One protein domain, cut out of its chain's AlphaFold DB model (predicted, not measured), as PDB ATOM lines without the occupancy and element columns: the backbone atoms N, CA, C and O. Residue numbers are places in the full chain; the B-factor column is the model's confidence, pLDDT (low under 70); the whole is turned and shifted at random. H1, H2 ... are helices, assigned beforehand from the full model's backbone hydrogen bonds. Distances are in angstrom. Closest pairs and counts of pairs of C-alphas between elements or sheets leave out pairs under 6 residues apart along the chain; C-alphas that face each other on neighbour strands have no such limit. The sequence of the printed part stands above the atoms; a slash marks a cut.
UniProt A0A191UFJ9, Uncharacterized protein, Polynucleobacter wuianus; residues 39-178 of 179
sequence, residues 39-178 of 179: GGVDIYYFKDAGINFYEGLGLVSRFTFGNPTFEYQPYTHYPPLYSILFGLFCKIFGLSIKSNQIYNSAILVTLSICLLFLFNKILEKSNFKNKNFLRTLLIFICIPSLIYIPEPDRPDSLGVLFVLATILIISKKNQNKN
ATOM      1  N   GLY A  39     207.678 176.628-310.825       77.12
ATOM      2  CA  GLY A  39     206.948 177.793-310.347       77.12
ATOM      3  C   GLY A  39     207.892 178.864-309.814       77.12
ATOM      4  O   GLY A  39     209.053 178.599-309.499       77.12
ATOM      5  N   GLY A  40     207.403 180.100-309.797       80.38
ATOM      6  CA  GLY A  40     208.106 181.218-309.168       80.38
ATOM      7  C   GLY A  40     207.836 181.275-307.665       80.38
ATOM      8  O   GLY A  40     207.089 180.467-307.122       80.38
ATOM      9  N   VAL A  41     208.380 182.291-306.992       83.38
ATOM     10  CA  VAL A  41     208.074 182.566-305.571       83.38
ATOM     11  C   VAL A  41     206.564 182.780-305.357       83.38
ATOM     12  O   VAL A  41     206.022 182.465-304.303       83.38
ATOM     13  N   ASP A  42     205.860 183.224-306.396       85.81
ATOM     14  CA  ASP A  42     204.415 183.449-306.415       85.81
ATOM     15  C   ASP A  42     203.567 182.207-306.111       85.81
ATOM     16  O   ASP A  42     202.473 182.340-305.556       85.81
ATOM     17  N   ILE A  43     204.072 180.991-306.360       86.88
ATOM     18  CA  ILE A  43     203.363 179.759-305.976       86.88
ATOM     19  C   ILE A  43     203.083 179.723-304.467       86.88
ATOM     20  O   ILE A  43     202.009 179.312-304.025       86.88
ATOM     21  N   TYR A  44     204.019 180.239-303.676       82.62
ATOM     22  CA  TYR A  44     203.937 180.282-302.224       82.62
ATOM     23  C   TYR A  44     202.974 181.357-301.729       82.62
ATOM     24  O   TYR A  44     202.339 181.192-300.692       82.62
ATOM     25  N   TYR A  45     202.815 182.436-302.492       80.81
ATOM     26  CA  TYR A  45     201.898 183.514-302.148       80.81
ATOM     27  C   TYR A  45     200.457 183.211-302.548       80.81
ATOM     28  O   TYR A  45     199.540 183.547-301.802       80.81
ATOM     29  N   PHE A  46     200.238 182.562-303.692       86.50
ATOM     30  CA  PHE A  46     198.900 182.451-304.280       86.50
ATOM     31  C   PHE A  46     198.343 181.032-304.327       86.50
ATOM     32  O   PHE A  46     197.122 180.865-304.391       86.50
ATOM     33  N   LYS A  47     199.189 179.998-304.295       90.12
ATOM     34  CA  LYS A  47     198.751 178.597-304.396       90.12
ATOM     35  C   LYS A  47     198.908 177.809-303.106       90.12
ATOM     36  O   LYS A  47     198.151 176.863-302.929       90.12
ATOM     37  N   ASP A  48     199.773 178.228-302.184       88.88
ATOM     38  CA  ASP A  48     199.964 177.581-300.874       88.88
ATOM     39  C   ASP A  48     198.642 177.382-300.111       88.88
ATOM     40  O   ASP A  48     198.311 176.270-299.707       88.88
ATOM     41  N   ALA A  49     197.797 178.415-300.030       87.31
ATOM     42  CA  ALA A  49     196.470 178.284-299.422       87.31
ATOM     43  C   ALA A  49     195.569 177.260-300.141       87.31
ATOM     44  O   ALA A  49     194.778 176.564-299.505       87.31
ATOM     45  N   GLY A  50     195.706 177.129-301.463       90.31
ATOM     46  CA  GLY A  50     195.012 176.117-302.260       90.31
ATOM     47  C   GLY A  50     195.540 174.702-302.018       90.31
ATOM     48  O   GLY A  50     194.755 173.760-301.945       90.31
ATOM     49  N   ILE A  51     196.854 174.559-301.841       91.25
ATOM     50  CA  ILE A  51     197.524 173.302-301.487       91.25
ATOM     51  C   ILE A  51     197.066 172.836-300.103       91.25
ATOM     52  O   ILE A  51     196.630 171.700-299.944       91.25
ATOM     53  N   ASN A  52     197.062 173.731-299.117       89.94
ATOM     54  CA  ASN A  52     196.571 173.419-297.775       89.94
ATOM     55  C   ASN A  52     195.075 173.066-297.787       89.94
ATOM     56  O   ASN A  52     194.645 172.141-297.097       89.94
ATOM     57  N   PHE A  53     194.279 173.718-298.637       90.19
ATOM     58  CA  PHE A  53     192.884 173.335-298.847       90.19
ATOM     59  C   PHE A  53     192.734 171.941-299.482       90.19
ATOM     60  O   PHE A  53     191.832 171.188-299.098       90.19
ATOM     61  N   TYR A  54     193.605 171.577-300.428       92.88
ATOM     62  CA  TYR A  54     193.667 170.232-301.008       92.88
ATOM     63  C   TYR A  54     193.944 169.171-299.929       92.88
ATOM     64  O   TYR A  54     193.203 168.192-299.856       92.88
ATOM     65  N   GLU A  55     194.898 169.431-299.032       91.19
ATOM     66  CA  GLU A  55     195.277 168.563-297.902       91.19
ATOM     67  C   GLU A  55     194.249 168.534-296.746       91.19
ATOM     68  O   GLU A  55     194.457 167.876-295.728       91.19
ATOM     69  N   GLY A  56     193.129 169.259-296.856       89.06
ATOM     70  CA  GLY A  56     192.092 169.301-295.814       89.06
ATOM     71  C   GLY A  56     192.422 170.200-294.617       89.06
ATOM     72  O   GLY A  56     191.756 170.130-293.588       89.06
ATOM     73  N   LEU A  57     193.416 171.075-294.754       86.00
ATOM     74  CA  LEU A  57     193.918 171.961-293.698       86.00
ATOM     75  C   LEU A  57     193.256 173.350-293.712       86.00
ATOM     76  O   LEU A  57     193.549 174.186-292.860       86.00
ATOM     77  N   GLY A  58     192.362 173.592-294.673       84.69
ATOM     78  CA  GLY A  58     191.697 174.877-294.890       84.69
ATOM     79  C   GLY A  58     192.487 175.830-295.794       84.69
ATOM     80  O   GLY A  58     193.575 175.512-296.268       84.69
ATOM     81  N   LEU A  59     191.914 177.007-296.059       83.75
ATOM     82  CA  LEU A  59     192.529 178.066-296.873       83.75
ATOM     83  C   LEU A  59     193.485 178.904-296.019       83.75
ATOM     84  O   LEU A  59     193.198 180.053-295.695       83.75
ATOM     85  N   VAL A  60     194.595 178.295-295.618       79.62
ATOM     86  CA  VAL A  60     195.610 178.910-294.754       79.62
ATOM     87  C   VAL A  60     196.952 178.939-295.470       79.62
ATOM     88  O   VAL A  60     197.269 177.996-296.193       79.62
ATOM     89  N   SER A  61     197.756 179.984-295.267       76.62
ATOM     90  CA  SER A  61     199.166 179.944-295.675       76.62
ATOM     91  C   SER A  61     200.045 179.440-294.538       76.62
ATOM     92  O   SER A  61     199.790 179.742-293.374       76.62
ATOM     93  N   ARG A  62     201.086 178.674-294.873       70.50
ATOM     94  CA  ARG A  62     202.033 178.082-293.916       70.50
ATOM     95  C   ARG A  62     203.449 178.650-294.008       70.50
ATOM     96  O   ARG A  62     204.359 178.121-293.376       70.50
ATOM     97  N   PHE A  63     203.640 179.744-294.742       63.59
ATOM     98  CA  PHE A  63     204.956 180.370-294.918       63.59
ATOM     99  C   PHE A  63     205.516 181.078-293.675       63.59
ATOM    100  O   PHE A  63     206.678 181.472-293.666       63.59
ATOM    101  N   THR A  64     204.733 181.211-292.605       54.72
ATOM    102  CA  THR A  64     205.122 181.939-291.393       54.72
ATOM    103  C   THR A  64     205.181 181.021-290.174       54.72
ATOM    104  O   THR A  64     204.292 181.016-289.325       54.72
ATOM    105  N   PHE A  65     206.275 180.268-290.042       46.72
ATOM    106  CA  PHE A  65     206.657 179.685-288.755       46.72
ATOM    107  C   PHE A  65     207.166 180.811-287.841       46.72
ATOM    108  O   PHE A  65     208.331 181.188-287.937       46.72
ATOM    109  N   GLY A  66     206.322 181.380-286.967       45.44
ATOM    110  CA  GLY A  66     206.861 182.173-285.851       45.44
ATOM    111  C   GLY A  66     205.988 183.214-285.153       45.44
ATOM    112  O   GLY A  66     206.330 183.552-284.023       45.44
ATOM    113  N   ASN A  67     204.899 183.738-285.732       45.97
ATOM    114  CA  ASN A  67     204.046 184.689-284.998       45.97
ATOM    115  C   ASN A  67     202.639 184.883-285.620       45.97
ATOM    116  O   ASN A  67     202.545 185.519-286.669       45.97
ATOM    117  N   PRO A  68     201.551 184.428-284.965       54.69
ATOM    118  CA  PRO A  68     200.189 184.508-285.499       54.69
ATOM    119  C   PRO A  68     199.559 185.918-285.497       54.69
ATOM    120  O   PRO A  68     198.466 186.097-286.022       54.69
ATOM    121  N   THR A  69     200.203 186.939-284.909       53.81
ATOM    122  CA  THR A  69     199.642 188.310-284.811       53.81
ATOM    123  C   THR A  69     200.268 189.331-285.765       53.81
ATOM    124  O   THR A  69     199.716 190.413-285.943       53.81
ATOM    125  N   PHE A  70     201.377 188.981-286.423       48.09
ATOM    126  CA  PHE A  70     202.010 189.763-287.497       48.09
ATOM    127  C   PHE A  70     201.905 189.045-288.849       48.09
ATOM    128  O   PHE A  70     202.738 189.252-289.733       48.09
ATOM    129  N   GLU A  71     200.907 188.169-289.004       53.28
ATOM    130  CA  GLU A  71     200.682 187.398-290.224       53.28
ATOM    131  C   GLU A  71     200.348 188.331-291.388       53.28
ATOM    132  O   GLU A  71     199.189 188.635-291.670       53.28
ATOM    133  N   TYR A  72     201.378 188.776-292.109       53.50
ATOM    134  CA  TYR A  72     201.187 189.195-293.482       53.50
ATOM    135  C   TYR A  72     200.703 187.949-294.210       53.50
ATOM    136  O   TYR A  72     201.462 187.011-294.436       53.50
ATOM    137  N   GLN A  73     199.406 187.906-294.481       59.50
ATOM    138  CA  GLN A  73     198.796 186.907-295.332       59.50
ATOM    139  C   GLN A  73     198.836 187.504-296.742       59.50
ATOM    140  O   GLN A  73     197.903 188.195-297.124       59.50
ATOM    141  N   PRO A  74     199.909 187.326-297.533       56.62
ATOM    142  CA  PRO A  74     200.039 187.973-298.842       56.62
ATOM    143  C   PRO A  74     198.854 187.662-299.767       56.62
ATOM    144  O   PRO A  74     198.489 188.484-300.605       56.62
ATOM    145  N   TYR A  75     198.203 186.516-299.555       56.53
ATOM    146  CA  TYR A  75     196.970 186.134-300.227       56.53
ATOM    147  C   TYR A  75     195.725 186.922-299.784       56.53
ATOM    148  O   TYR A  75     194.802 186.992-300.579       56.53
ATOM    149  N   THR A  76     195.647 187.531-298.591       63.50
ATOM    150  CA  THR A  76     194.447 188.292-298.159       63.50
ATOM    151  C   THR A  76     194.263 189.600-298.905       63.50
ATOM    152  O   THR A  76     193.143 190.098-298.999       63.50
ATOM    153  N   HIS A  77     195.334 190.135-299.490       71.06
ATOM    154  CA  HIS A  77     195.239 191.262-300.413       71.06
ATOM    155  C   HIS A  77     194.585 190.875-301.749       71.06
ATOM    156  O   HIS A  77     194.233 191.756-302.533       71.06
ATOM    157  N   TYR A  78     194.379 189.577-301.994       74.50
ATOM    158  CA  TYR A  78     193.748 189.045-303.190       74.50
ATOM    159  C   TYR A  78     192.489 188.240-302.835       74.50
ATOM    160  O   TYR A  78     192.387 187.634-301.768       74.50
ATOM    161  N   PRO A  79     191.489 188.183-303.728       82.62
ATOM    162  CA  PRO A  79     190.367 187.277-303.535       82.62
ATOM    163  C   PRO A  79     190.853 185.816-303.462       82.62
ATOM    164  O   PRO A  79     191.629 185.394-304.326       82.62
ATOM    165  N   PRO A  80     190.341 184.988-302.528       85.50
ATOM    166  CA  PRO A  80     190.814 183.609-302.330       85.50
ATOM    167  C   PRO A  80     190.448 182.671-303.490       85.50
ATOM    168  O   PRO A  80     190.839 181.506-303.508       85.50
ATOM    169  N   LEU A  81     189.678 183.160-304.465       91.25
ATOM    170  CA  LEU A  81     189.149 182.377-305.572       91.25
ATOM    171  C   LEU A  81     190.249 181.676-306.376       91.25
ATOM    172  O   LEU A  81     190.070 180.521-306.744       91.25
ATOM    173  N   TYR A  82     191.384 182.335-306.621       91.62
ATOM    174  CA  TYR A  82     192.491 181.720-307.356       91.62
ATOM    175  C   TYR A  82     193.047 180.490-306.625       91.62
ATOM    176  O   TYR A  82     193.181 179.423-307.223       91.62
ATOM    177  N   SER A  83     193.295 180.619-305.319       91.75
ATOM    178  CA  SER A  83     193.774 179.531-304.463       91.75
ATOM    179  C   SER A  83     192.737 178.411-304.339       91.75
ATOM    180  O   SER A  83     193.088 177.239-304.435       91.75
ATOM    181  N   ILE A  84     191.452 178.755-304.187       92.75
ATOM    182  CA  ILE A  84     190.348 177.785-304.125       92.75
ATOM    183  C   ILE A  84     190.263 176.975-305.419       92.75
ATOM    184  O   ILE A  84     190.199 175.747-305.370       92.75
ATOM    185  N   LEU A  85     190.270 177.644-306.577       95.69
ATOM    186  CA  LEU A  85     190.202 176.978-307.878       95.69
ATOM    187  C   LEU A  85     191.400 176.055-308.092       95.69
ATOM    188  O   LEU A  85     191.217 174.938-308.571       95.69
ATOM    189  N   PHE A  86     192.597 176.478-307.680       95.44
ATOM    190  CA  PHE A  86     193.777 175.624-307.734       95.44
ATOM    191  C   PHE A  86     193.655 174.405-306.810       95.44
ATOM    192  O   PHE A  86     193.880 173.283-307.248       95.44
ATOM    193  N   GLY A  87     193.227 174.586-305.560       95.56
ATOM    194  CA  GLY A  87     193.040 173.472-304.629       95.56
ATOM    195  C   GLY A  87     191.976 172.471-305.097       95.56
ATOM    196  O   GLY A  87     192.179 171.261-305.010       95.56
ATOM    197  N   LEU A  88     190.864 172.951-305.667       96.88
ATOM    198  CA  LEU A  88     189.858 172.098-306.315       96.88
ATOM    199  C   LEU A  88     190.432 171.362-307.528       96.88
ATOM    200  O   LEU A  88     190.164 170.175-307.707       96.88
ATOM    201  N   PHE A  89     191.244 172.038-308.338       97.06
ATOM    202  CA  PHE A  89     191.940 171.420-309.458       97.06
ATOM    203  C   PHE A  89     192.886 170.305-308.983       97.06
ATOM    204  O   PHE A  89     192.838 169.195-309.512       97.06
ATOM    205  N   CYS A  90     193.667 170.538-307.926       96.81
ATOM    206  CA  CYS A  90     194.521 169.521-307.307       96.81
ATOM    207  C   CYS A  90     193.728 168.330-306.756       96.81
ATOM    208  O   CYS A  90     194.213 167.207-306.838       96.81
ATOM    209  N   LYS A  91     192.492 168.518-306.268       96.12
ATOM    210  CA  LYS A  91     191.637 167.384-305.859       96.12
ATOM    211  C   LYS A  91     191.275 166.453-307.018       96.12
ATOM    212  O   LYS A  91     191.013 165.281-306.782       96.12
ATOM    213  N   ILE A  92     191.252 166.964-308.250       96.44
ATOM    214  CA  ILE A  92     190.901 166.191-309.449       96.44
ATOM    215  C   ILE A  92     192.154 165.584-310.093       96.44
ATOM    216  O   ILE A  92     192.146 164.417-310.472       96.44
ATOM    217  N   PHE A  93     193.227 166.369-310.221       95.62
ATOM    218  CA  PHE A  93     194.424 165.997-310.991       95.62
ATOM    219  C   PHE A  93     195.633 165.604-310.129       95.62
ATOM    220  O   PHE A  93     196.689 165.269-310.664       95.62
ATOM    221  N   GLY A  94     195.492 165.650-308.804       95.88
ATOM    222  CA  GLY A  94     196.580 165.475-307.847       95.88
ATOM    223  C   GLY A  94     197.446 166.729-307.693       95.88
ATOM    224  O   GLY A  94     197.482 167.619-308.552       95.88
ATOM    225  N   LEU A  95     198.181 166.802-306.584       94.88
ATOM    226  CA  LEU A  95     199.170 167.848-306.342       94.88
ATOM    227  C   LEU A  95     200.530 167.447-306.929       94.88
ATOM    228  O   LEU A  95     201.143 166.473-306.503       94.88
ATOM    229  N   SER A  96     201.008 168.196-307.919       93.75
ATOM    230  CA  SER A  96     202.334 168.023-308.508       93.75
ATOM    231  C   SER A  96     202.751 169.283-309.267       93.75
ATOM    232  O   SER A  96     201.929 170.138-309.601       93.75
ATOM    233  N   ILE A  97     204.031 169.381-309.624       91.88
ATOM    234  CA  ILE A  97     204.519 170.463-310.493       91.88
ATOM    235  C   ILE A  97     203.840 170.388-311.870       91.88
ATOM    236  O   ILE A  97     203.545 171.408-312.492       91.88
ATOM    237  N   LYS A  98     203.518 169.178-312.341       92.44
ATOM    238  CA  LYS A  98     202.821 169.003-313.616       92.44
ATOM    239  C   LYS A  98     201.386 169.515-313.552       92.44
ATOM    240  O   LYS A  98     200.961 170.207-314.471       92.44
ATOM    241  N   SER A  99     200.659 169.253-312.465       93.25
ATOM    242  CA  SER A  99     199.314 169.811-312.289       93.25
ATOM    243  C   SER A  99     199.346 171.332-312.102       93.25
ATOM    244  O   SER A  99     198.478 172.019-312.637       93.25
ATOM    245  N   ASN A 100     200.397 171.881-311.477       92.44
ATOM    246  CA  ASN A 100     200.648 173.324-311.460       92.44
ATOM    247  C   ASN A 100     200.763 173.923-312.871       92.44
ATOM    248  O   ASN A 100     200.083 174.901-313.189       92.44
ATOM    249  N   GLN A 101     201.596 173.313-313.719       91.69
ATOM    250  CA  GLN A 101     201.782 173.744-315.103       91.69
ATOM    251  C   GLN A 101     200.466 173.668-315.879       91.69
ATOM    252  O   GLN A 101     200.033 174.684-316.409       91.69
ATOM    253  N   ILE A 102     199.777 172.519-315.856       92.62
ATOM    254  CA  ILE A 102     198.499 172.322-316.563       92.62
ATOM    255  C   ILE A 102     197.466 173.379-316.148       92.62
ATOM    256  O   ILE A 102     196.765 173.922-317.003       92.62
ATOM    257  N   TYR A 103     197.375 173.687-314.852       93.06
ATOM    258  CA  TYR A 103     196.466 174.712-314.344       93.06
ATOM    259  C   TYR A 103     196.776 176.097-314.926       93.06
ATOM    260  O   TYR A 103     195.874 176.777-315.420       93.06
ATOM    261  N   ASN A 104     198.050 176.500-314.928       90.69
ATOM    262  CA  ASN A 104     198.473 177.763-315.533       90.69
ATOM    263  C   ASN A 104     198.173 177.784-317.039       90.69
ATOM    264  O   ASN A 104     197.544 178.729-317.517       90.69
ATOM    265  N   SER A 105     198.525 176.726-317.776       89.06
ATOM    266  CA  SER A 105     198.256 176.620-319.215       89.06
ATOM    267  C   SER A 105     196.757 176.731-319.515       89.06
ATOM    268  O   SER A 105     196.359 177.418-320.454       89.06
ATOM    269  N   ALA A 106     195.899 176.108-318.698       89.88
ATOM    270  CA  ALA A 106     194.448 176.166-318.865       89.88
ATOM    271  C   ALA A 106     193.896 177.591-318.688       89.88
ATOM    272  O   ALA A 106     193.070 178.040-319.491       89.88
ATOM    273  N   ILE A 107     194.371 178.327-317.676       90.31
ATOM    274  CA  ILE A 107     193.997 179.735-317.472       90.31
ATOM    275  C   ILE A 107     194.420 180.573-318.679       90.31
ATOM    276  O   ILE A 107     193.609 181.337-319.204       90.31
ATOM    277  N   LEU A 108     195.656 180.404-319.150       86.56
ATOM    278  CA  LEU A 108     196.204 181.191-320.253       86.56
ATOM    279  C   LEU A 108     195.481 180.909-321.573       86.56
ATOM    280  O   LEU A 108     195.121 181.845-322.288       86.56
ATOM    281  N   VAL A 109     195.166 179.647-321.878       85.38
ATOM    282  CA  VAL A 109     194.344 179.284-323.046       85.38
ATOM    283  C   VAL A 109     192.966 179.936-322.961       85.38
ATOM    284  O   VAL A 109     192.503 180.540-323.931       85.38
ATOM    285  N   THR A 110     192.321 179.876-321.795       86.69
ATOM    286  CA  THR A 110     190.997 180.479-321.588       86.69
ATOM    287  C   THR A 110     191.046 182.000-321.760       86.69
ATOM    288  O   THR A 110     190.211 182.577-322.462       86.69
ATOM    289  N   LEU A 111     192.067 182.650-321.199       87.06
ATOM    290  CA  LEU A 111     192.332 184.079-321.365       87.06
ATOM    291  C   LEU A 111     192.526 184.446-322.842       87.06
ATOM    292  O   LEU A 111     191.916 185.398-323.333       87.06
ATOM    293  N   SER A 112     193.308 183.646-323.566       83.50
ATOM    294  CA  SER A 112     193.575 183.820-324.995       83.50
ATOM    295  C   SER A 112     192.289 183.767-325.817       83.50
ATOM    296  O   SER A 112     192.060 184.613-326.684       83.50
ATOM    297  N   ILE A 113     191.415 182.802-325.519       83.94
ATOM    298  CA  ILE A 113     190.108 182.669-326.167       83.94
ATOM    299  C   ILE A 113     189.262 183.929-325.923       83.94
ATOM    300  O   ILE A 113     188.704 184.493-326.871       83.94
ATOM    301  N   CYS A 114     189.188 184.410-324.680       86.44
ATOM    302  CA  CYS A 114     188.444 185.625-324.339       86.44
ATOM    303  C   CYS A 114     188.985 186.869-325.058       86.44
ATOM    304  O   CYS A 114     188.198 187.639-325.621       86.44
ATOM    305  N   LEU A 115     190.309 187.045-325.098       86.12
ATOM    306  CA  LEU A 115     190.953 188.139-325.826       86.12
ATOM    307  C   LEU A 115     190.636 188.080-327.318       86.12
ATOM    308  O   LEU A 115     190.221 189.087-327.890       86.12
ATOM    309  N   LEU A 116     190.744 186.909-327.950       83.81
ATOM    310  CA  LEU A 116     190.412 186.749-329.364       83.81
ATOM    311  C   LEU A 116     188.962 187.157-329.654       83.81
ATOM    312  O   LEU A 116     188.693 187.847-330.641       83.81
ATOM    313  N   PHE A 117     188.011 186.742-328.813       85.44
ATOM    314  CA  PHE A 117     186.613 187.140-328.974       85.44
ATOM    315  C   PHE A 117     186.430 188.652-328.865       85.44
ATOM    316  O   PHE A 117     185.690 189.235-329.663       85.44
ATOM    317  N   LEU A 118     187.109 189.293-327.912       87.00
ATOM    318  CA  LEU A 118     187.050 190.739-327.744       87.00
ATOM    319  C   LEU A 118     187.662 191.468-328.949       87.00
ATOM    320  O   LEU A 118     187.006 192.325-329.543       87.00
ATOM    321  N   PHE A 119     188.870 191.086-329.365       86.00
ATOM    322  CA  PHE A 119     189.544 191.675-330.523       86.00
ATOM    323  C   PHE A 119     188.742 191.498-331.806       86.00
ATOM    324  O   PHE A 119     188.631 192.438-332.591       86.00
ATOM    325  N   ASN A 120     188.115 190.338-332.008       84.44
ATOM    326  CA  ASN A 120     187.247 190.126-333.158       84.44
ATOM    327  C   ASN A 120     186.067 191.100-333.177       84.44
ATOM    328  O   ASN A 120     185.797 191.673-334.233       84.44
ATOM    329  N   LYS A 121     185.420 191.346-332.030       85.50
ATOM    330  CA  LYS A 121     184.343 192.343-331.920       85.50
ATOM    331  C   LYS A 121     184.837 193.762-332.206       85.50
ATOM    332  O   LYS A 121     184.142 194.524-332.877       85.50
ATOM    333  N   ILE A 122     186.018 194.126-331.707       87.00
ATOM    334  CA  ILE A 122     186.620 195.448-331.945       87.00
ATOM    335  C   ILE A 122     186.937 195.622-333.436       87.00
ATOM    336  O   ILE A 122     186.536 196.612-334.047       87.00
ATOM    337  N   LEU A 123     187.591 194.634-334.052       88.25
ATOM    338  CA  LEU A 123     187.937 194.661-335.472       88.25
ATOM    339  C   LEU A 123     186.697 194.717-336.368       88.25
ATOM    340  O   LEU A 123     186.702 195.438-337.365       88.25
ATOM    341  N   GLU A 124     185.617 194.018-336.020       86.38
ATOM    342  CA  GLU A 124     184.356 194.075-336.771       86.38
ATOM    343  C   GLU A 124     183.791 195.490-336.839       86.38
ATOM    344  O   GLU A 124     183.432 195.930-337.931       86.38
ATOM    345  N   LYS A 125     183.823 196.227-335.725       86.00
ATOM    346  CA  LYS A 125     183.346 197.616-335.643       86.00
ATOM    347  C   LYS A 125     184.313 198.652-336.224       86.00
ATOM    348  O   LYS A 125     183.920 199.787-336.455       86.00
ATOM    349  N   SER A 126     185.572 198.285-336.436       88.12
ATOM    350  CA  SER A 126     186.596 199.199-336.948       88.12
ATOM    351  C   SER A 126     186.473 199.467-338.457       88.12
ATOM    352  O   SER A 126     185.955 198.638-339.208       88.12
ATOM    353  N   ASN A 127     187.056 200.575-338.922       90.12
ATOM    354  CA  ASN A 127     187.161 200.920-340.348       90.12
ATOM    355  C   ASN A 127     188.451 200.397-341.014       90.12
ATOM    356  O   ASN A 127     188.817 200.841-342.103       90.12
ATOM    357  N   PHE A 128     189.169 199.458-340.384       88.50
ATOM    358  CA  PHE A 128     190.393 198.900-340.964       88.50
ATOM    359  C   PHE A 128     190.101 198.127-342.258       88.50
ATOM    360  O   PHE A 128     189.225 197.263-342.291       88.50
ATOM    361  N   LYS A 129     190.880 198.401-343.315       84.88
ATOM    362  CA  LYS A 129     190.738 197.747-344.629       84.88
ATOM    363  C   LYS A 129     191.135 196.263-344.599       84.88
ATOM    364  O   LYS A 129     190.447 195.434-345.180       84.88
ATOM    365  N   ASN A 130     192.188 195.909-343.856       87.06
ATOM    366  CA  ASN A 130     192.770 194.560-343.848       87.06
ATOM    367  C   ASN A 130     192.495 193.792-342.542       87.06
ATOM    368  O   ASN A 130     193.413 193.310-341.880       87.06
ATOM    369  N   LYS A 131     191.216 193.649-342.165       85.88
ATOM    370  CA  LYS A 131     190.812 192.977-340.911       85.88
ATOM    371  C   LYS A 131     191.328 191.536-340.801       85.88
ATOM    372  O   LYS A 131     191.711 191.115-339.716       85.88
ATOM    373  N   ASN A 132     191.375 190.794-341.910       84.69
ATOM    374  CA  ASN A 132     191.832 189.397-341.909       84.69
ATOM    375  C   ASN A 132     193.336 189.279-341.634       84.69
ATOM    376  O   ASN A 132     193.743 188.406-340.877       84.69
ATOM    377  N   PHE A 133     194.151 190.188-342.177       85.75
ATOM    378  CA  PHE A 133     195.581 190.228-341.868       85.75
ATOM    379  C   PHE A 133     195.812 190.500-340.377       85.75
ATOM    380  O   PHE A 133     196.552 189.765-339.730       85.75
ATOM    381  N   LEU A 134     195.107 191.489-339.814       86.50
ATOM    382  CA  LEU A 134     195.189 191.808-338.385       86.50
ATOM    383  C   LEU A 134     194.740 190.636-337.504       86.50
ATOM    384  O   LEU A 134     195.378 190.360-336.497       86.50
ATOM    385  N   ARG A 135     193.685 189.910-337.893       85.94
ATOM    386  CA  ARG A 135     193.240 188.696-337.185       85.94
ATOM    387  C   ARG A 135     194.312 187.620-337.169       85.94
ATOM    388  O   ARG A 135     194.613 187.094-336.106       85.94
ATOM    389  N   THR A 136     194.883 187.308-338.328       84.31
ATOM    390  CA  THR A 136     195.955 186.314-338.434       84.31
ATOM    391  C   THR A 136     197.158 186.728-337.596       84.31
ATOM    392  O   THR A 136     197.644 185.931-336.802       84.31
ATOM    393  N   LEU A 137     197.587 187.988-337.700       86.00
ATOM    394  CA  LEU A 137     198.699 188.519-336.917       86.00
ATOM    395  C   LEU A 137     198.438 188.402-335.409       86.00
ATOM    396  O   LEU A 137     199.299 187.927-334.678       86.00
ATOM    397  N   LEU A 138     197.236 188.762-334.948       83.88
ATOM    398  CA  LEU A 138     196.848 188.615-333.545       83.88
ATOM    399  C   LEU A 138     196.860 187.154-333.094       83.88
ATOM    400  O   LEU A 138     197.333 186.879-332.003       83.88
ATOM    401  N   ILE A 139     196.399 186.208-333.917       84.19
ATOM    402  CA  ILE A 139     196.460 184.775-333.588       84.19
ATOM    403  C   ILE A 139     197.916 184.338-333.366       84.19
ATOM    404  O   ILE A 139     198.213 183.700-332.358       84.19
ATOM    405  N   PHE A 140     198.824 184.722-334.266       82.12
ATOM    406  CA  PHE A 140     200.241 184.359-334.173       82.12
ATOM    407  C   PHE A 140     200.995 185.075-333.050       82.12
ATOM    408  O   PHE A 140     201.957 184.516-332.541       82.12
ATOM    409  N   ILE A 141     200.579 186.281-332.655       81.94
ATOM    410  CA  ILE A 141     201.191 187.006-331.533       81.94
ATOM    411  C   ILE A 141     200.629 186.518-330.199       81.94
ATOM    412  O   ILE A 141     201.399 186.254-329.285       81.94
ATOM    413  N   CYS A 142     199.305 186.395-330.078       77.38
ATOM    414  CA  CYS A 142     198.644 186.090-328.812       77.38
ATOM    415  C   CYS A 142     198.947 184.676-328.318       77.38
ATOM    416  O   CYS A 142     199.159 184.507-327.126       77.38
ATOM    417  N   ILE A 143     198.974 183.665-329.194       75.88
ATOM    418  CA  ILE A 143     199.167 182.274-328.746       75.88
ATOM    419  C   ILE A 143     200.532 182.083-328.052       75.88
ATOM    420  O   ILE A 143     200.547 181.543-326.948       75.88
ATOM    421  N   PRO A 144     201.662 182.563-328.611       70.44
ATOM    422  CA  PRO A 144     202.952 182.472-327.934       70.44
ATOM    423  C   PRO A 144     203.110 183.479-326.788       70.44
ATOM    424  O   PRO A 144     203.693 183.139-325.763       70.44
ATOM    425  N   SER A 145     202.613 184.718-326.930       67.50
ATOM    426  CA  SER A 145     202.855 185.772-325.930       67.50
ATOM    427  C   SER A 145     202.081 185.569-324.632       67.50
ATOM    428  O   SER A 145     202.566 185.962-323.572       67.50
ATOM    429  N   LEU A 146     200.922 184.908-324.691       66.88
ATOM    430  CA  LEU A 146     200.094 184.634-323.518       66.88
ATOM    431  C   LEU A 146     200.661 183.531-322.614       66.88
ATOM    432  O   LEU A 146     200.144 183.348-321.523       66.88
ATOM    433  N   ILE A 147     201.738 182.840-323.018       55.56
ATOM    434  CA  ILE A 147     202.538 181.995-322.110       55.56
ATOM    435  C   ILE A 147     203.450 182.821-321.208       55.56
ATOM    436  O   ILE A 147     203.696 182.450-320.066       55.56
ATOM    437  N   TYR A 148     203.955 183.938-321.720       58.50
ATOM    438  CA  TYR A 148     204.929 184.754-321.002       58.50
ATOM    439  C   TYR A 148     204.277 185.878-320.204       58.50
ATOM    440  O   TYR A 148     204.911 186.452-319.320       58.50
ATOM    441  N   ILE A 149     203.028 186.220-320.530       62.97
ATOM    442  CA  ILE A 149     202.295 187.310-319.902       62.97
ATOM    443  C   ILE A 149     200.833 186.880-319.729       62.97
ATOM    444  O   ILE A 149     200.156 186.662-320.736       62.97
ATOM    445  N   PRO A 150     200.296 186.847-318.499       66.38
ATOM    446  CA  PRO A 150     200.919 187.255-317.230       66.38
ATOM    447  C   PRO A 150     201.845 186.200-316.609       66.38
ATOM    448  O   PRO A 150     201.825 185.035-317.000       66.38
ATOM    449  N   GLU A 151     202.636 186.633-315.624       77.44
ATOM    450  CA  GLU A 151     203.560 185.789-314.858       77.44
ATOM    451  C   GLU A 151     202.831 184.545-314.300       77.44
ATOM    452  O   GLU A 151     201.708 184.667-313.789       77.44
ATOM    453  N   PRO A 152     203.408 183.335-314.438       80.75
ATOM    454  CA  PRO A 152     202.773 182.117-313.952       80.75
ATOM    455  C   PRO A 152     202.560 182.179-312.437       80.75
ATOM    456  O   PRO A 152     203.237 182.907-311.721       80.75
ATOM    457  N   ASP A 153     201.611 181.385-311.946       87.62
ATOM    458  CA  ASP A 153     201.286 181.279-310.517       87.62
ATOM    459  C   ASP A 153     200.650 182.527-309.881       87.62
ATOM    460  O   ASP A 153     200.373 182.509-308.684       87.62
ATOM    461  N   ARG A 154     200.315 183.563-310.665       88.31
ATOM    462  CA  ARG A 154     199.595 184.755-310.192       88.31
ATOM    463  C   ARG A 154     198.090 184.751-310.483       88.31
ATOM    464  O   ARG A 154     197.642 184.196-311.493       88.31
ATOM    465  N   PRO A 155     197.286 185.446-309.651       89.25
ATOM    466  CA  PRO A 155     195.852 185.621-309.878       89.25
ATOM    467  C   PRO A 155     195.531 186.625-310.995       89.25
ATOM    468  O   PRO A 155     194.382 186.681-311.435       89.25
ATOM    469  N   ASP A 156     196.512 187.393-311.476       88.94
ATOM    470  CA  ASP A 156     196.326 188.470-312.459       88.94
ATOM    471  C   ASP A 156     195.624 187.979-313.728       88.94
ATOM    472  O   ASP A 156     194.627 188.557-314.163       88.94
ATOM    473  N   SER A 157     196.081 186.849-314.276       87.94
ATOM    474  CA  SER A 157     195.493 186.205-315.457       87.94
ATOM    475  C   SER A 157     194.014 185.891-315.265       87.94
ATOM    476  O   SER A 157     193.203 186.089-316.171       87.94
ATOM    477  N   LEU A 158     193.651 185.429-314.068       89.25
ATOM    478  CA  LEU A 158     192.276 185.103-313.717       89.25
ATOM    479  C   LEU A 158     191.433 186.377-313.528       89.25
ATOM    480  O   LEU A 158     190.293 186.436-313.989       89.25
ATOM    481  N   GLY A 159     191.998 187.419-312.914       89.56
ATOM    482  CA  GLY A 159     191.355 188.727-312.787       89.56
ATOM    483  C   GLY A 159     191.037 189.349-314.149       89.56
ATOM    484  O   GLY A 159     189.891 189.723-314.416       89.56
ATOM    485  N   VAL A 160     192.021 189.380-315.054       89.44
ATOM    486  CA  VAL A 160     191.834 189.852-316.435       89.44
ATOM    487  C   VAL A 160     190.793 188.997-317.156       89.44
ATOM    488  O   VAL A 160     189.911 189.542-317.822       89.44
ATOM    489  N   LEU A 161     190.831 187.671-316.985       89.94
ATOM    490  CA  LEU A 161     189.840 186.769-317.566       89.94
ATOM    491  C   LEU A 161     188.410 187.140-317.143       89.94
ATOM    492  O   LEU A 161     187.531 187.234-318.002       89.94
ATOM    493  N   PHE A 162     188.167 187.402-315.855       91.00
ATOM    494  CA  PHE A 162     186.840 187.795-315.371       91.00
ATOM    495  C   PHE A 162     186.375 189.140-315.926       91.00
ATOM    496  O   PHE A 162     185.212 189.272-316.324       91.00
ATOM    497  N   VAL A 163     187.270 190.127-316.011       92.00
ATOM    498  CA  VAL A 163     186.956 191.427-316.622       92.00
ATOM    499  C   VAL A 163     186.569 191.241-318.091       92.00
ATOM    500  O   VAL A 163     185.522 191.727-318.525       92.00
ATOM    501  N   LEU A 164     187.356 190.478-318.853       91.00
ATOM    502  CA  LEU A 164     187.079 190.204-320.263       91.00
ATOM    503  C   LEU A 164     185.766 189.442-320.455       91.00
ATOM    504  O   LEU A 164     184.958 189.813-321.310       91.00
ATOM    505  N   ALA A 165     185.515 188.412-319.645       89.69
ATOM    506  CA  ALA A 165     184.264 187.662-319.669       89.69
ATOM    507  C   ALA A 165     183.061 188.581-319.400       89.69
ATOM    508  O   ALA A 165     182.075 188.551-320.140       89.69
ATOM    509  N   THR A 166     183.177 189.469-318.411       93.06
ATOM    510  CA  THR A 166     182.144 190.455-318.069       93.06
ATOM    511  C   THR A 166     181.868 191.406-319.235       93.06
ATOM    512  O   THR A 166     180.712 191.579-319.632       93.06
ATOM    513  N   ILE A 167     182.913 191.959-319.862       92.38
ATOM    514  CA  ILE A 167     182.784 192.821-321.050       92.38
ATOM    515  C   ILE A 167     182.075 192.079-322.188       92.38
ATOM    516  O   ILE A 167     181.191 192.641-322.845       92.38
ATOM    517  N   LEU A 168     182.425 190.813-322.434       89.56
ATOM    518  CA  LEU A 168     181.814 190.003-323.488       89.56
ATOM    519  C   LEU A 168     180.323 189.741-323.232       89.56
ATOM    520  O   LEU A 168     179.535 189.843-324.181       89.56
ATOM    521  N   ILE A 169     179.943 189.463-321.980       91.12
ATOM    522  CA  ILE A 169     178.554 189.248-321.546       91.12
ATOM    523  C   ILE A 169     177.735 190.534-321.698       91.12
ATOM    524  O   ILE A 169     176.687 190.519-322.350       91.12
ATOM    525  N   ILE A 170     178.226 191.662-321.172       90.00
ATOM    526  CA  ILE A 170     177.555 192.968-321.284       90.00
ATOM    527  C   ILE A 170     177.389 193.355-322.757       90.00
ATOM    528  O   ILE A 170     176.301 193.738-323.190       90.00
ATOM    529  N   SER A 171     178.442 193.176-323.559       86.69
ATOM    530  CA  SER A 171     178.404 193.464-324.995       86.69
ATOM    531  C   SER A 171     177.341 192.643-325.726       86.69
ATOM    532  O   SER A 171     176.704 193.159-326.641       86.69
ATOM    533  N   LYS A 172     177.136 191.375-325.342       85.25
ATOM    534  CA  LYS A 172     176.091 190.513-325.918       85.25
ATOM    535  C   LYS A 172     174.692 190.988-325.507       85.25
ATOM    536  O   LYS A 172     173.806 191.069-326.349       85.25
ATOM    537  N   LYS A 173     174.504 191.363-324.237       83.69
ATOM    538  CA  LYS A 173     173.222 191.879-323.728       83.69
ATOM    539  C   LYS A 173     172.799 193.168-324.437       83.69
ATOM    540  O   LYS A 173     171.631 193.309-324.777       83.69
ATOM    541  N   ASN A 174     173.738 194.077-324.695       79.12
ATOM    542  CA  ASN A 174     173.450 195.333-325.393       79.12
ATOM    543  C   ASN A 174     173.094 195.121-326.871       79.12
ATOM    544  O   ASN A 174     172.248 195.837-327.389       79.12
ATOM    545  N   GLN A 175     173.684 194.126-327.542       74.81
ATOM    546  CA  GLN A 175     173.287 193.768-328.910       74.81
ATOM    547  C   GLN A 175     171.838 193.268-328.967       74.81
ATOM    548  O   GLN A 175     171.098 193.674-329.852       74.81
ATOM    549  N   ASN A 176     171.420 192.459-327.991       73.75
ATOM    550  CA  ASN A 176     170.063 191.905-327.944       73.75
ATOM    551  C   ASN A 176     168.975 192.930-327.584       73.75
ATOM    552  O   ASN A 176     167.808 192.648-327.807       73.75
ATOM    553  N   LYS A 177     169.328 194.076-326.989       69.81
ATOM    554  CA  LYS A 177     168.373 195.153-326.665       69.81
ATOM    555  C   LYS A 177     168.102 196.107-327.833       69.81
ATOM    556  O   LYS A 177     167.164 196.887-327.756       69.81
ATOM    557  N   ASN A 178     168.953 196.077-328.858       58.00
ATOM    558  CA  ASN A 178     168.877 196.958-330.027       58.00
ATOM    559  C   ASN A 178     168.268 196.249-331.255       58.00
ATOM    560  O   ASN A 178     168.418 196.741-332.372       58.00
TER     561      ASN A 178
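Overview. This is residues 39 to 178 of the 179 residues of an uncharacterized protein of Polynucleobacter wuianus (UniProt A0A191UFJ9). A small head made of H1 to H4 sits at one end of the long helix H5; H6 folds back along H5 as a hairpin, and H7 packs on the middle of H5, its end sticking out with residues 172 to 178. Loop residues 65 to 70 stick out from the head. The printed part has 140 residues with seven named helices, H1 to H7 in order, and no named strand: all helix. It is loose, with a radius of gyration of the C-alphas of 18.7 A, and spans 63 by 33 by 28 A.

Arrangement. H1, residues 42 to 46, touches H3, residues 74 to 77, closest at the C-alphas of Phe 46 and Tyr 75, 5.8 A apart. H2, residues 48 to 54, touches H4, residues 81 to 93, the same way at a steep tilt of 46 degrees; the closest C-alphas, of Gly 50 and Gly 87, are 4.1 A apart. The hub H5, residues 97 to 125, touches H4 with residues 99 to 103 alone, closest at the C-alphas of Phe 93 and Ser 99, 6.3 A. H5 and H6, residues 131 to 148, form a hairpin at a shallow tilt of 22 degrees, closest at the C-alphas of Leu 108 and Leu 146, 6.1 A. H7, residues 156 to 177, touches residues 107 to 118 of H5 alone, the same way at 34 degrees, only just short of steep; the C-alphas of Leu 111 and Leu 161 are closest, 5.3 A. H6 and H7 are apart. Every O i to N i+4 pair is within hydrogen-bond range in H1, H2, H4, H5 and H7, and 11 of 14 in H6; H3 is too short for one.

Along the chain. H1 begins at C-alpha 42, (204.415, 183.449, -306.415), and H7 ends at C-alpha 177, (168.373, 195.153, -326.665). From first to last C-alpha, H4 measures 18.0 A, H5 42.6 A, H6 25.8 A and H7 32.1 A. H6 has a kink of 33 degrees near residue 142.

Size, cuts and confidence. The C-alphas of Gly 66 and Lys 129 are the two farthest apart, 62.9 A. The printed part has no cut, and the link from H2 to H3 is long. The pLDDT is under 70 at residues 63 to 76, 145 to 150 and 177 to 178.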